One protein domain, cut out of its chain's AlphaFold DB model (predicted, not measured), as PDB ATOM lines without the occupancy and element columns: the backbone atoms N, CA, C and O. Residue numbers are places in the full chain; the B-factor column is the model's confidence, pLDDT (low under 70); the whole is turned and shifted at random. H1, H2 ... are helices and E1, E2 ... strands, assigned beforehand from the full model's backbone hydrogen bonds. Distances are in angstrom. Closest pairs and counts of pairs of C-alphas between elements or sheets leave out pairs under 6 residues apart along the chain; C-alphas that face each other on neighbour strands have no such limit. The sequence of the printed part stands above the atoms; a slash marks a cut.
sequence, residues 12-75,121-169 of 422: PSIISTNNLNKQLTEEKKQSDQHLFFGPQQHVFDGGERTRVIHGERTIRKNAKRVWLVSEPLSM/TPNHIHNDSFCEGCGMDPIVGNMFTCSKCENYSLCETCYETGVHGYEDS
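Overview. This is residues 12 to 75 and 121 to 169 of the 422 residues of the protein "ZZ-type domain-containing protein" of Albugo candida (UniProt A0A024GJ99). With little regular structure, a twisted antiparallel sheet, E2 E1 E5 E6, and the hairpin E3 E4 have short H2 between them; H1 packs on E3 at one end, and residues 43 to 48 stick out. The 113 printed residues, 41 in named elements, run H1, E1 to E6, H2: mixed class. The whole is compact, radius of gyration of the C-alphas 14.6 A, spans 40 by 31 by 28 A.

Arrangement. In the sheet, N 37 of E1, residues 36 to 39, and O 145 of E5, residues 143 to 146, are 2.8 A apart. H2, residues 156 to 161, stands up from it at 50 degrees; its Glu 160 and Leu 68 of E4, residues 66 to 69, have the closest C-alphas, 4.5 A. In the hairpin E3, residues 58 to 61, and E4, N 60 and O 67 are 2.8 A apart. H1, residues 17 to 28, and E3 are closest at C-alphas 21 and 59, 5.9 A. Every O i to N i+4 pair in H1 and H2 is within hydrogen-bond range.

Along the chain. H1, 16.3 A long, begins at C-alpha 17 (162.976, 157.261, 123.555); H2 ends at C-alpha 161 (148.752, 152.108, 127.507). E2 is residues 51 to 54, E6 residues 153 to 155.

Size, cuts and confidence. Residues 76 to 120 are cut out; C-alphas 75 and 121 are 24.0 A apart. Model confidence is low at 15 residues, among them 41 to 49 in the long link E1 to E2.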
ATOM      1  N   PRO A  12     165.077 149.262 130.395       84.50
ATOM      2  CA  PRO A  12     164.342 150.020 129.379       84.50
ATOM      3  C   PRO A  12     164.061 151.488 129.745       84.50
ATOM      4  O   PRO A  12     164.071 152.371 128.884       84.50
ATOM      5  N   SER A  13     163.864 151.795 131.027       82.19
ATOM      6  CA  SER A  13     163.665 153.161 131.531       82.19
ATOM      7  C   SER A  13     164.881 154.065 131.353       82.19
ATOM      8  O   SER A  13     164.710 155.286 131.329       82.19
ATOM      9  N   ILE A  14     166.083 153.517 131.171       85.19
ATOM     10  CA  ILE A  14     167.318 154.279 130.934       85.19
ATOM     11  C   ILE A  14     167.515 154.516 129.429       85.19
ATOM     12  O   ILE A  14     167.973 155.581 129.017       85.19
ATOM     13  N   ILE A  15     167.067 153.579 128.591       90.25
ATOM     14  CA  ILE A  15     167.188 153.641 127.129       90.25
ATOM     15  C   ILE A  15     166.463 154.872 126.566       90.25
ATOM     16  O   ILE A  15     165.330 155.178 126.941       90.25
ATOM     17  N   SER A  16     167.101 155.601 125.647       92.56
ATOM     18  CA  SER A  16     166.504 156.798 125.038       92.56
ATOM     19  C   SER A  16     165.192 156.481 124.309       92.56
ATOM     20  O   SER A  16     165.027 155.408 123.731       92.56
ATOM     21  N   THR A  17     164.255 157.438 124.271       94.25
ATOM     22  CA  THR A  17     162.976 157.261 123.555       94.25
ATOM     23  C   THR A  17     163.178 156.918 122.084       94.25
ATOM     24  O   THR A  17     162.392 156.165 121.525       94.25
ATOM     25  N   ASN A  18     164.233 157.436 121.450       94.75
ATOM     26  CA  ASN A  18     164.539 157.129 120.054       94.75
ATOM     27  C   ASN A  18     164.934 155.656 119.873       94.75
ATOM     28  O   ASN A  18     164.478 155.022 118.928       94.75
ATOM     29  N   ASN A  19     165.726 155.095 120.794       94.88
ATOM     30  CA  ASN A  19     166.068 153.671 120.759       94.88
ATOM     31  C   ASN A  19     164.860 152.782 121.063       94.88
ATOM     32  O   ASN A  19     164.643 151.816 120.341       94.88
ATOM     33  N   LEU A  20     164.046 153.135 122.064       94.94
ATOM     34  CA  LEU A  20     162.810 152.402 122.362       94.94
ATOM     35  C   LEU A  20     161.872 152.381 121.147       94.94
ATOM     36  O   LEU A  20     161.378 151.330 120.767       94.94
ATOM     37  N   ASN A  21     161.679 153.522 120.485       95.25
ATOM     38  CA  ASN A  21     160.858 153.581 119.276       95.25
ATOM     39  C   ASN A  21     161.439 152.754 118.129       95.25
ATOM     40  O   ASN A  21     160.687 152.064 117.453       95.25
ATOM     41  N   LYS A  22     162.765 152.759 117.946       94.56
ATOM     42  CA  LYS A  22     163.422 151.897 116.957       94.56
ATOM     43  C   LYS A  22     163.146 150.417 117.236       94.56
ATOM     44  O   LYS A  22     162.780 149.696 116.319       94.56
ATOM     45  N   GLN A  23     163.297 149.976 118.486       93.69
ATOM     46  CA  GLN A  23     163.014 148.593 118.880       93.69
ATOM     47  C   GLN A  23     161.536 148.235 118.672       93.69
ATOM     48  O   GLN A  23     161.245 147.172 118.132       93.69
ATOM     49  N   LEU A  24     160.613 149.146 119.010       92.56
ATOM     50  CA  LEU A  24     159.177 148.932 118.812       92.56
ATOM     51  C   LEU A  24     158.825 148.754 117.331       92.56
ATOM     52  O   LEU A  24     158.011 147.903 116.982       92.56
ATOM     53  N   THR A  25     159.440 149.547 116.449       90.75
ATOM     54  CA  THR A  25     159.256 149.410 115.001       90.75
ATOM     55  C   THR A  25     159.769 148.064 114.490       90.75
ATOM     56  O   THR A  25     159.135 147.480 113.615       90.75
ATOM     57  N   GLU A  26     160.885 147.556 115.022       90.50
ATOM     58  CA  GLU A  26     161.415 146.243 114.630       90.50
ATOM     59  C   GLU A  26     160.513 145.092 115.090       90.50
ATOM     60  O   GLU A  26     160.171 144.242 114.272       90.50
ATOM     61  N   GLU A  27     160.058 145.101 116.346       88.69
ATOM     62  CA  GLU A  27     159.116 144.099 116.873       88.69
ATOM     63  C   GLU A  27     157.827 144.043 116.039       88.69
ATOM     64  O   GLU A  27     157.293 142.979 115.728       88.69
ATOM     65  N   LYS A  28     157.369 145.209 115.589       77.44
ATOM     66  CA  LYS A  28     156.143 145.340 114.815       77.44
ATOM     67  C   LYS A  28     156.246 144.859 113.367       77.44
ATOM     68  O   LYS A  28     155.227 144.490 112.792       77.44
ATOM     69  N   LYS A  29     157.436 144.792 112.757       77.88
ATOM     70  CA  LYS A  29     157.572 144.174 111.415       77.88
ATOM     71  C   LYS A  29     157.060 142.729 111.390       77.88
ATOM     72  O   LYS A  29     156.819 142.185 110.318       77.88
ATOM     73  N   GLN A  30     156.907 142.131 112.565       68.62
ATOM     74  CA  GLN A  30     156.481 140.766 112.772       68.62
ATOM     75  C   GLN A  30     155.017 140.637 113.232       68.62
ATOM     76  O   GLN A  30     154.566 139.513 113.439       68.62
ATOM     77  N   SER A  31     154.267 141.741 113.376       73.00
ATOM     78  CA  SER A  31     152.891 141.731 113.890       73.00
ATOM     79  C   SER A  31     151.896 142.522 113.038       73.00
ATOM     80  O   SER A  31     152.236 143.422 112.266       73.00
ATOM     81  N   ASP A  32     150.623 142.164 113.185       77.62
ATOM     82  CA  ASP A  32     149.518 142.821 112.503       77.62
ATOM     83  C   ASP A  32     149.245 144.202 113.121       77.62
ATOM     84  O   ASP A  32     148.975 144.332 114.312       77.62
ATOM     85  N   GLN A  33     149.300 145.273 112.325       81.00
ATOM     86  CA  GLN A  33     149.167 146.633 112.858       81.00
ATOM     87  C   GLN A  33     147.708 147.047 113.078       81.00
ATOM     88  O   GLN A  33     146.920 147.048 112.135       81.00
ATOM     89  N   HIS A  34     147.378 147.521 114.280       91.06
ATOM     90  CA  HIS A  34     146.092 148.153 114.589       91.06
ATOM     91  C   HIS A  34     146.241 149.682 114.563       91.06
ATOM     92  O   HIS A  34     146.962 150.256 115.385       91.06
ATOM     93  N   LEU A  35     145.580 150.342 113.605       93.31
ATOM     94  CA  LEU A  35     145.439 151.802 113.567       93.31
ATOM     95  C   LEU A  35     144.151 152.223 114.275       93.31
ATOM     96  O   LEU A  35     143.275 151.397 114.541       93.31
ATOM     97  N   PHE A  36     144.046 153.506 114.616       95.00
ATOM     98  CA  PHE A  36     142.930 154.011 115.410       95.00
ATOM     99  C   PHE A  36     142.394 155.329 114.864       95.00
ATOM    100  O   PHE A  36     143.162 156.225 114.524       95.00
ATOM    101  N   PHE A  37     141.073 155.462 114.848       93.88
ATOM    102  CA  PHE A  37     140.374 156.719 114.613       93.88
ATOM    103  C   PHE A  37     140.236 157.483 115.930       93.88
ATOM    104  O   PHE A  37     139.624 156.982 116.876       93.88
ATOM    105  N   GLY A  38     140.777 158.695 115.991       91.75
ATOM    106  CA  GLY A  38     140.839 159.527 117.192       91.75
ATOM    107  C   GLY A  38     140.651 161.014 116.875       91.75
ATOM    108  O   GLY A  38     140.402 161.371 115.724       91.75
ATOM    109  N   PRO A  39     140.697 161.893 117.886       86.75
ATOM    110  CA  PRO A  39     140.501 163.327 117.691       86.75
ATOM    111  C   PRO A  39     141.684 163.987 116.967       86.75
ATOM    112  O   PRO A  39     142.849 163.748 117.292       86.75
ATOM    113  N   GLN A  40     141.387 164.902 116.041       80.69
ATOM    114  CA  GLN A  40     142.397 165.745 115.396       80.69
ATOM    115  C   GLN A  40     143.026 166.714 116.414       80.69
ATOM    116  O   GLN A  40     142.348 167.558 116.995       80.69
ATOM    117  N   GLN A  41     144.343 166.616 116.623       63.72
ATOM    118  CA  GLN A  41     145.066 167.306 117.705       63.72
ATOM    119  C   GLN A  41     145.175 168.847 117.564       63.72
ATOM    120  O   GLN A  41     145.864 169.463 118.369       63.72
ATOM    121  N   HIS A  42     144.516 169.497 116.593       52.91
ATOM    122  CA  HIS A  42     144.723 170.932 116.312       52.91
ATOM    123  C   HIS A  42     143.475 171.772 115.984       52.91
ATOM    124  O   HIS A  42     143.634 172.926 115.592       52.91
ATOM    125  N   VAL A  43     142.248 171.265 116.148       51.69
ATOM    126  CA  VAL A  43     141.036 172.049 115.827       51.69
ATOM    127  C   VAL A  43     140.131 172.147 117.052       51.69
ATOM    128  O   VAL A  43     139.338 171.255 117.336       51.69
ATOM    129  N   PHE A  44     140.281 173.242 117.800       51.31
ATOM    130  CA  PHE A  44     139.347 173.661 118.848       51.31
ATOM    131  C   PHE A  44     138.536 174.834 118.323       51.31
ATOM    132  O   PHE A  44     138.803 175.977 118.674       51.31
ATOM    133  N   ASP A  45     137.564 174.538 117.468       49.88
ATOM    134  CA  ASP A  45     136.685 175.569 116.920       49.88
ATOM    135  C   ASP A  45     135.224 175.247 117.226       49.88
ATOM    136  O   ASP A  45     134.399 175.143 116.332       49.88
ATOM    137  N   GLY A  46     134.932 174.977 118.508       52.09
ATOM    138  CA  GLY A  46     133.576 174.892 119.081       52.09
ATOM    139  C   GLY A  46     132.592 173.881 118.468       52.09
ATOM    140  O   GLY A  46     131.488 173.743 118.986       52.09
ATOM    141  N   GLY A  47     132.969 173.190 117.392       55.53
ATOM    142  CA  GLY A  47     132.158 172.264 116.615       55.53
ATOM    143  C   GLY A  47     132.497 170.800 116.872       55.53
ATOM    144  O   GLY A  47     133.293 170.452 117.749       55.53
ATOM    145  N   GLU A  48     131.853 169.931 116.093       58.25
ATOM    146  CA  GLU A  48     132.037 168.482 116.132       58.25
ATOM    147  C   GLU A  48     133.516 168.125 115.918       58.25
ATOM    148  O   GLU A  48     134.145 168.546 114.947       58.25
ATOM    149  N   ARG A  49     134.107 167.385 116.866       68.81
ATOM    150  CA  ARG A  49     135.520 166.999 116.798       68.81
ATOM    151  C   ARG A  49     135.719 166.056 115.617       68.81
ATOM    152  O   ARG A  49     135.361 164.882 115.708       68.81
ATOM    153  N   THR A  50     136.337 166.549 114.546       76.56
ATOM    154  CA  THR A  50     136.717 165.711 113.407       76.56
ATOM    155  C   THR A  50     137.560 164.539 113.895       76.56
ATOM    156  O   THR A  50     138.615 164.715 114.520       76.56
ATOM    157  N   ARG A  51     137.069 163.327 113.627       85.56
ATOM    158  CA  ARG A  51     137.789 162.089 113.909       85.56
ATOM    159  C   ARG A  51     138.625 161.723 112.695       85.56
ATOM    160  O   ARG A  51     138.112 161.643 111.585       85.56
ATOM    161  N   VAL A  52     139.907 161.499 112.920       90.69
ATOM    162  CA  VAL A  52     140.901 161.216 111.886       90.69
ATOM    163  C   VAL A  52     141.622 159.924 112.219       90.69
ATOM    164  O   VAL A  52     141.714 159.533 113.384       90.69
ATOM    165  N   ILE A  53     142.117 159.237 111.195       92.81
ATOM    166  CA  ILE A  53     142.957 158.066 111.409       92.81
ATOM    167  C   ILE A  53     144.334 158.517 111.904       92.81
ATOM    168  O   ILE A  53     144.960 159.414 111.341       92.81
ATOM    169  N   HIS A  54     144.794 157.909 112.988       92.75
ATOM    170  CA  HIS A  54     146.126 158.116 113.525       92.75
ATOM    171  C   HIS A  54     147.089 157.085 112.953       92.75
ATOM    172  O   HIS A  54     146.724 155.928 112.731       92.75
ATOM    173  N   GLY A  55     148.329 157.519 112.754       91.38
ATOM    174  CA  GLY A  55     149.425 156.664 112.342       91.38
ATOM    175  C   GLY A  55     149.908 155.756 113.468       91.38
ATOM    176  O   GLY A  55     149.201 155.430 114.427       91.38
ATOM    177  N   GLU A  56     151.156 155.330 113.348       90.38
ATOM    178  CA  GLU A  56     151.744 154.407 114.308       90.38
ATOM    179  C   GLU A  56     151.924 155.064 115.673       90.38
ATOM    180  O   GLU A  56     152.301 156.233 115.791       90.38
ATOM    181  N   ARG A  57     151.674 154.282 116.721       92.81
ATOM    182  CA  ARG A  57     151.965 154.714 118.079       92.81
ATOM    183  C   ARG A  57     153.462 154.603 118.350       92.81
ATOM    184  O   ARG A  57     154.116 153.634 117.982       92.81
ATOM    185  N   THR A  58     153.975 155.603 119.047       94.06
ATOM    186  CA  THR A  58     155.365 155.748 119.469       94.06
ATOM    187  C   THR A  58     155.421 155.910 120.982       94.06
ATOM    188  O   THR A  58     154.548 156.525 121.596       94.06
ATOM    189  N   ILE A  59     156.465 155.365 121.594       95.12
ATOM    190  CA  ILE A  59     156.766 155.486 123.013       95.12
ATOM    191  C   ILE A  59     157.244 156.905 123.315       95.12
ATOM    192  O   ILE A  59     158.220 157.416 122.750       95.12
ATOM    193  N   ARG A  60     156.592 157.515 124.298       94.69
ATOM    194  CA  ARG A  60     157.027 158.720 124.998       94.69
ATOM    195  C   ARG A  60     157.189 158.394 126.470       94.69
ATOM    196  O   ARG A  60     156.460 157.579 127.021       94.69
ATOM    197  N   LYS A  61     158.143 159.050 127.121       92.50
ATOM    198  CA  LYS A  61     158.364 158.886 128.555       92.50
ATOM    199  C   LYS A  61     158.794 160.192 129.200       92.50
ATOM    200  O   LYS A  61     159.333 161.077 128.538       92.50
ATOM    201  N   ASN A  62     158.579 160.276 130.500       90.38
ATOM    202  CA  ASN A  62     159.213 161.240 131.388       90.38
ATOM    203  C   ASN A  62     159.735 160.492 132.626       90.38
ATOM    204  O   ASN A  62     159.754 159.265 132.631       90.38
ATOM    205  N   ALA A  63     160.157 161.208 133.668       85.19
ATOM    206  CA  ALA A  63     160.654 160.576 134.891       85.19
ATOM    207  C   ALA A  63     159.605 159.705 135.614       85.19
ATOM    208  O   ALA A  63     159.973 158.755 136.292       85.19
ATOM    209  N   LYS A  64     158.309 160.014 135.463       84.69
ATOM    210  CA  LYS A  64     157.214 159.409 136.239       84.69
ATOM    211  C   LYS A  64     156.458 158.310 135.499       84.69
ATOM    212  O   LYS A  64     155.869 157.447 136.134       84.69
ATOM    213  N   ARG A  65     156.382 158.381 134.169       87.81
ATOM    214  CA  ARG A  65     155.577 157.449 133.373       87.81
ATOM    215  C   ARG A  65     156.055 157.325 131.934       87.81
ATOM    216  O   ARG A  65     156.748 158.196 131.402       87.81
ATOM    217  N   VAL A  66     155.553 156.281 131.293       91.88
ATOM    218  CA  VAL A  66     155.695 155.964 129.874       91.88
ATOM    219  C   VAL A  66     154.312 155.777 129.254       91.88
ATOM    220  O   VAL A  66     153.402 155.278 129.912       91.88
ATOM    221  N   TRP A  67     154.134 156.230 128.018       94.69
ATOM    222  CA  TRP A  67     152.865 156.158 127.301       94.69
ATOM    223  C   TRP A  67     153.095 156.139 125.790       94.69
ATOM    224  O   TRP A  67     154.132 156.579 125.292       94.69
ATOM    225  N   LEU A  68     152.103 155.653 125.058       94.69
ATOM    226  CA  LEU A  68     152.058 155.644 123.607       94.69
ATOM    227  C   LEU A  68     151.329 156.879 123.075       94.69
ATOM    228  O   LEU A  68     150.314 157.294 123.628       94.69
ATOM    229  N   VAL A  69     151.830 157.457 121.986       93.44
ATOM    230  CA  VAL A  69     151.165 158.541 121.238       93.44
ATOM    231  C   VAL A  69     151.306 158.325 119.744       93.44
ATOM    232  O   VAL A  69     152.285 157.740 119.297       93.44
ATOM    233  N   SER A  70     150.374 158.855 118.970       92.25
ATOM    234  CA  SER A  70     150.383 158.798 117.510       92.25
ATOM    235  C   SER A  70     149.982 160.149 116.930       92.25
ATOM    236  O   SER A  70     149.181 160.885 117.519       92.25
ATOM    237  N   GLU A  71     150.525 160.454 115.759       89.19
ATOM    238  CA  GLU A  71     150.148 161.636 114.991       89.19
ATOM    239  C   GLU A  71     148.966 161.303 114.066       89.19
ATOM    240  O   GLU A  71     148.916 160.191 113.520       89.19
ATOM    241  N   PRO A  72     148.016 162.230 113.866       88.56
ATOM    242  CA  PRO A  72     147.034 162.129 112.794       88.56
ATOM    243  C   PRO A  72     147.713 161.959 111.432       88.56
ATOM    244  O   PRO A  72     148.655 162.685 111.116       88.56
ATOM    245  N   LEU A  73     147.218 161.042 110.603       86.12
ATOM    246  CA  LEU A  73     147.605 161.008 109.194       86.12
ATOM    247  C   LEU A  73     146.912 162.182 108.489       86.12
ATOM    248  O   LEU A  73     145.716 162.405 108.702       86.12
ATOM    249  N   SER A  74     147.651 162.966 107.694       69.94
ATOM    250  CA  SER A  74     147.050 164.062 106.934       69.94
ATOM    251  C   SER A  74     145.995 163.483 105.995       69.94
ATOM    252  O   SER A  74     146.265 162.601 105.184       69.94
ATOM    253  N   MET A  75     144.765 163.980 106.101       57.38
ATOM    254  CA  MET A  75     143.798 163.819 105.024       57.38
ATOM    255  C   MET A  75     144.117 164.861 103.957       57.38
ATOM    256  O   MET A  75     143.418 165.863 103.821       57.38
ATOM    257  N   THR A 121     139.438 168.277 127.029       55.38
ATOM    258  CA  THR A 121     138.433 168.995 127.813       55.38
ATOM    259  C   THR A 121     137.586 167.906 128.468       55.38
ATOM    260  O   THR A 121     136.951 167.151 127.724       55.38
ATOM    261  N   PRO A 122     137.575 167.788 129.806       57.44
ATOM    262  CA  PRO A 122     136.965 166.662 130.519       57.44
ATOM    263  C   PRO A 122     135.432 166.605 130.381       57.44
ATOM    264  O   PRO A 122     134.781 165.804 131.034       57.44
ATOM    265  N   ASN A 123     134.857 167.445 129.518       65.38
ATOM    266  CA  ASN A 123     133.427 167.657 129.358       65.38
ATOM    267  C   ASN A 123     132.850 167.005 128.092       65.38
ATOM    268  O   ASN A 123     131.659 167.156 127.843       65.38
ATOM    269  N   HIS A 124     133.658 166.337 127.257       80.31
ATOM    270  CA  HIS A 124     133.111 165.630 126.096       80.31
ATOM    271  C   HIS A 124     132.756 164.195 126.476       80.31
ATOM    272  O   HIS A 124     133.626 163.437 126.900       80.31
ATOM    273  N   ILE A 125     131.480 163.853 126.337       88.06
ATOM    274  CA  ILE A 125     130.928 162.540 126.656       88.06
ATOM    275  C   ILE A 125     130.495 161.900 125.342       88.06
ATOM    276  O   ILE A 125     129.703 162.481 124.598       88.06
ATOM    277  N   HIS A 126     131.018 160.714 125.058       87.62
ATOM    278  CA  HIS A 126     130.583 159.898 123.934       87.62
ATOM    279  C   HIS A 126     129.453 158.981 124.411       87.62
ATOM    280  O   HIS A 126     129.711 157.924 124.980       87.62
ATOM    281  N   ASN A 127     128.198 159.395 124.225       88.31
ATOM    282  CA  ASN A 127     127.054 158.535 124.545       88.31
ATOM    283  C   ASN A 127     127.132 157.225 123.741       88.31
ATOM    284  O   ASN A 127     127.653 157.225 122.626       88.31
ATOM    285  N   ASP A 128     126.633 156.132 124.321       88.31
ATOM    286  CA  ASP A 128     126.644 154.792 123.716       88.31
ATOM    287  C   ASP A 128     128.055 154.284 123.355       88.31
ATOM    288  O   ASP A 128     128.259 153.630 122.330       88.31
ATOM    289  N   SER A 129     129.055 154.601 124.185       92.00
ATOM    290  CA  SER A 129     130.431 154.143 123.987       92.00
ATOM    291  C   SER A 129     130.964 153.386 125.195       92.00
ATOM    292  O   SER A 129     130.863 153.838 126.329       92.00
ATOM    293  N   PHE A 130     131.609 152.257 124.924       95.88
ATOM    294  CA  PHE A 130     132.195 151.389 125.933       95.88
ATOM    295  C   PHE A 130     133.700 151.270 125.691       95.88
ATOM    296  O   PHE A 130     134.146 151.034 124.565       95.88
ATOM    297  N   CYS A 131     134.503 151.485 126.732       97.44
ATOM    298  CA  CYS A 131     135.941 151.261 126.662       97.44
ATOM    299  C   CYS A 131     136.252 149.779 126.890       97.44
ATOM    300  O   CYS A 131     136.242 149.320 128.031       97.44
ATOM    301  N   GLU A 132     136.655 149.070 125.841       97.25
ATOM    302  CA  GLU A 132     137.006 147.640 125.897       97.25
ATOM    303  C   GLU A 132     138.203 147.337 126.816       97.25
ATOM    304  O   GLU A 132     138.400 146.208 127.255       97.25
ATOM    305  N   GLY A 133     139.025 148.346 127.123       94.56
ATOM    306  CA  GLY A 133     140.210 148.179 127.965       94.56
ATOM    307  C   GLY A 133     139.939 148.258 129.470       94.56
ATOM    308  O   GLY A 133     140.509 147.483 130.230       94.56
ATOM    309  N   CYS A 134     139.116 149.210 129.919       95.25
ATOM    310  CA  CYS A 134     138.866 149.450 131.350       95.25
ATOM    311  C   CYS A 134     137.393 149.359 131.763       95.25
ATOM    312  O   CYS A 134     137.089 149.525 132.941       95.25
ATOM    313  N   GLY A 135     136.480 149.139 130.816       95.88
ATOM    314  CA  GLY A 135     135.041 149.067 131.062       95.88
ATOM    315  C   GLY A 135     134.360 150.411 131.329       95.88
ATOM    316  O   GLY A 135     133.230 150.425 131.797       95.88
ATOM    317  N   MET A 136     135.026 151.546 131.074       95.06
ATOM    318  CA  MET A 136     134.396 152.866 131.213       95.06
ATOM    319  C   MET A 136     133.238 153.033 130.215       95.06
ATOM    320  O   MET A 136     133.454 152.876 129.013       95.06
ATOM    321  N   ASP A 137     132.066 153.422 130.724       94.38
ATOM    322  CA  ASP A 137     130.821 153.634 129.975       94.38
ATOM    323  C   ASP A 137     129.979 154.759 130.623       94.38
ATOM    324  O   ASP A 137     129.643 154.648 131.809       94.38
ATOM    325  N   PRO A 138     129.653 155.856 129.911       94.06
ATOM    326  CA  PRO A 138     130.159 156.233 128.588       94.06
ATOM    327  C   PRO A 138     131.628 156.690 128.626       94.06
ATOM    328  O   PRO A 138     132.126 157.155 129.656       94.06
ATOM    329  N   ILE A 139     132.337 156.642 127.491       93.38
ATOM    330  CA  ILE A 139     133.698 157.192 127.395       93.38
ATOM    331  C   ILE A 139     133.672 158.719 127.546       93.38
ATOM    332  O   ILE A 139     133.105 159.444 126.724       93.38
ATOM    333  N   VAL A 140     134.369 159.212 128.574       91.06
ATOM    334  CA  VAL A 140     134.595 160.643 128.815       91.06
ATOM    335  C   VAL A 140     135.985 161.051 128.315       91.06
ATOM    336  O   VAL A 140     136.990 160.421 128.643       91.06
ATOM    337  N   GLY A 141     136.056 162.135 127.539       89.31
ATOM    338  CA  GLY A 141     137.299 162.695 127.008       89.31
ATOM    339  C   GLY A 141     137.577 162.290 125.560       89.31
ATOM    340  O   GLY A 141     136.735 162.480 124.688       89.31
ATOM    341  N   ASN A 142     138.798 161.827 125.275       90.38
ATOM    342  CA  ASN A 142     139.188 161.385 123.935       90.38
ATOM    343  C   ASN A 142     138.847 159.897 123.748       90.38
ATOM    344  O   ASN A 142     139.272 159.062 124.550       90.38
ATOM    345  N   MET A 143     138.128 159.575 122.669       92.31
ATOM    346  CA  MET A 143     137.798 158.206 122.265       92.31
ATOM    347  C   MET A 143     138.575 157.786 121.013       92.31
ATOM    348  O   MET A 143     138.606 158.501 120.006       92.31
ATOM    349  N   PHE A 144     139.150 156.587 121.069       94.81
ATOM    350  CA  PHE A 144     139.911 155.965 119.993       94.81
ATOM    351  C   PHE A 144     139.234 154.663 119.564       94.81
ATOM    352  O   PHE A 144     139.104 153.754 120.372       94.81
ATOM    353  N   THR A 145     138.830 154.546 118.300       95.62
ATOM    354  CA  THR A 145     138.207 153.316 117.766       95.62
ATOM    355  C   THR A 145     139.192 152.599 116.855       95.62
ATOM    356  O   THR A 145     139.824 153.247 116.019       95.62
ATOM    357  N   CYS A 146     139.352 151.287 117.014       96.25
ATOM    358  CA  CYS A 146     140.235 150.487 116.165       96.25
ATOM    359  C   CYS A 146     139.751 150.494 114.705       96.25
ATOM    360  O   CYS A 146     138.554 150.424 114.442       96.25
ATOM    361  N   SER A 147     140.673 150.544 113.743       93.75
ATOM    362  CA  SER A 147     140.342 150.486 112.313       93.75
ATOM    363  C   SER A 147     140.102 149.069 111.784       93.75
ATOM    364  O   SER A 147     139.647 148.923 110.654       93.75
ATOM    365  N   LYS A 148     140.482 148.038 112.548       93.62
ATOM    366  CA  LYS A 148     140.395 146.620 112.157       93.62
ATOM    367  C   LYS A 148     139.338 145.856 112.952       93.62
ATOM    368  O   LYS A 148     138.635 145.028 112.388       93.62
ATOM    369  N   CYS A 149     139.260 146.102 114.256       94.62
ATOM    370  CA  CYS A 149     138.358 145.389 115.148       94.62
ATOM    371  C   CYS A 149     136.998 146.083 115.204       94.62
ATOM    372  O   CYS A 149     136.911 147.278 115.490       94.62
ATOM    373  N   GLU A 150     135.938 145.319 114.954       92.88
ATOM    374  CA  GLU A 150     134.564 145.807 115.035       92.88
ATOM    375  C   GLU A 150     134.208 146.187 116.474       92.88
ATOM    376  O   GLU A 150     134.538 145.470 117.415       92.88
ATOM    377  N   ASN A 151     133.533 147.329 116.636       91.00
ATOM    378  CA  ASN A 151     133.059 147.860 117.920       91.00
ATOM    379  C   ASN A 151     134.136 148.048 119.000       91.00
ATOM    380  O   ASN A 151     133.812 148.273 120.159       91.00
ATOM    381  N   TYR A 152     135.419 148.041 118.631       96.00
ATOM    382  CA  TYR A 152     136.497 148.137 119.606       96.00
ATOM    383  C   TYR A 152     136.887 149.594 119.860       96.00
ATOM    384  O   TYR A 152     137.625 150.207 119.076       96.00
ATOM    385  N   SER A 153     136.400 150.155 120.966       96.25
ATOM    386  CA  SER A 153     136.682 151.533 121.378       96.25
ATOM    387  C   SER A 153     137.478 151.582 122.678       96.25
ATOM    388  O   SER A 153     137.279 150.788 123.590       96.25
ATOM    389  N   LEU A 154     138.403 152.533 122.761       97.00
ATOM    390  CA  LEU A 154     139.267 152.766 123.909       97.00
ATOM    391  C   LEU A 154     139.191 154.225 124.345       97.00
ATOM    392  O   LEU A 154     139.154 155.144 123.524       97.00
ATOM    393  N   CYS A 155     139.255 154.442 125.653       95.69
ATOM    394  CA  CYS A 155     139.529 155.756 126.210       95.69
ATOM    395  C   CYS A 155     140.996 156.155 126.011       95.69
ATOM    396  O   CYS A 155     141.855 155.317 125.722       95.69
ATOM    397  N   GLU A 156     141.300 157.435 126.227       94.00
ATOM    398  CA  GLU A 156     142.658 157.986 126.138       94.00
ATOM    399  C   GLU A 156     143.690 157.184 126.941       94.00
ATOM    400  O   GLU A 156     144.760 156.866 126.429       94.00
ATOM    401  N   THR A 157     143.366 156.794 128.177       94.50
ATOM    402  CA  THR A 157     144.284 156.030 129.032       94.50
ATOM    403  C   THR A 157     144.567 154.643 128.463       94.50
ATOM    404  O   THR A 157     145.728 154.264 128.315       94.50
ATOM    405  N   CYS A 158     143.533 153.893 128.079       95.75
ATOM    406  CA  CYS A 158     143.709 152.575 127.474       95.75
ATOM    407  C   CYS A 158     144.475 152.669 126.146       95.75
ATOM    408  O   CYS A 158     145.396 151.890 125.893       95.75
ATOM    409  N   TYR A 159     144.189 153.688 125.339       95.69
ATOM    410  CA  TYR A 159     144.922 153.956 124.109       95.69
ATOM    411  C   TYR A 159     146.421 154.211 124.353       95.69
ATOM    412  O   TYR A 159     147.266 153.568 123.720       95.69
ATOM    413  N   GLU A 160     146.745 155.095 125.306       95.00
ATOM    414  CA  GLU A 160     148.110 155.447 125.729       95.00
ATOM    415  C   GLU A 160     148.868 154.255 126.325       95.00
ATOM    416  O   GLU A 160     150.089 154.159 126.218       95.00
ATOM    417  N   THR A 161     148.158 153.331 126.960       92.69
ATOM    418  CA  THR A 161     148.752 152.108 127.507       92.69
ATOM    419  C   THR A 161     148.904 151.007 126.455       92.69
ATOM    420  O   THR A 161     149.557 150.014 126.725       92.69
ATOM    421  N   GLY A 162     148.344 151.109 125.254       93.06
ATOM    422  CA  GLY A 162     148.509 150.021 124.284       93.06
ATOM    423  C   GLY A 162     147.939 148.683 124.754       93.06
ATOM    424  O   GLY A 162     148.497 147.650 124.413       93.06
ATOM    425  N   VAL A 163     146.843 148.694 125.527       92.56
ATOM    426  CA  VAL A 163     146.107 147.459 125.883       92.56
ATOM    427  C   VAL A 163     145.537 146.738 124.664       92.56
ATOM    428  O   VAL A 163     145.157 145.585 124.776       92.56
ATOM    429  N   HIS A 164     145.492 147.420 123.516       93.88
ATOM    430  CA  HIS A 164     145.155 146.842 122.226       93.88
ATOM    431  C   HIS A 164     146.168 147.248 121.156       93.88
ATOM    432  O   HIS A 164     146.585 148.415 121.136       93.88
ATOM    433  N   GLY A 165     146.533 146.334 120.260       91.44
ATOM    434  CA  GLY A 165     147.535 146.473 119.198       91.44
ATOM    435  C   GLY A 165     149.000 146.358 119.647       91.44
ATOM    436  O   GLY A 165     149.883 146.638 118.838       91.44
ATOM    437  N   TYR A 166     149.249 146.031 120.919       92.19
ATOM    438  CA  TYR A 166     150.573 145.798 121.530       92.19
ATOM    439  C   TYR A 166     150.498 144.776 122.683       92.19
ATOM    440  O   TYR A 166     151.340 144.786 123.581       92.19
ATOM    441  N   GLU A 167     149.484 143.913 122.680       89.94
ATOM    442  CA  GLU A 167     149.230 142.889 123.698       89.94
ATOM    443  C   GLU A 167     150.416 141.929 123.814       89.94
ATOM    444  O   GLU A 167     150.857 141.617 124.919       89.94
ATOM    445  N   ASP A 168     150.977 141.553 122.665       89.75
ATOM    446  CA  ASP A 168     152.102 140.626 122.558       89.75
ATOM    447  C   ASP A 168     153.469 141.328 122.558       89.75
ATOM    448  O   ASP A 168     154.494 140.671 122.393       89.75
ATOM    449  N   SER A 169     153.514 142.657 122.737       91.56
ATOM    450  CA  SER A 169     154.783 143.388 122.695       91.56
ATOM    451  C   SER A 169     155.591 143.191 123.978       91.56
ATOM    452  O   SER A 169     155.271 143.725 125.049       91.56
TER     453      SER A 169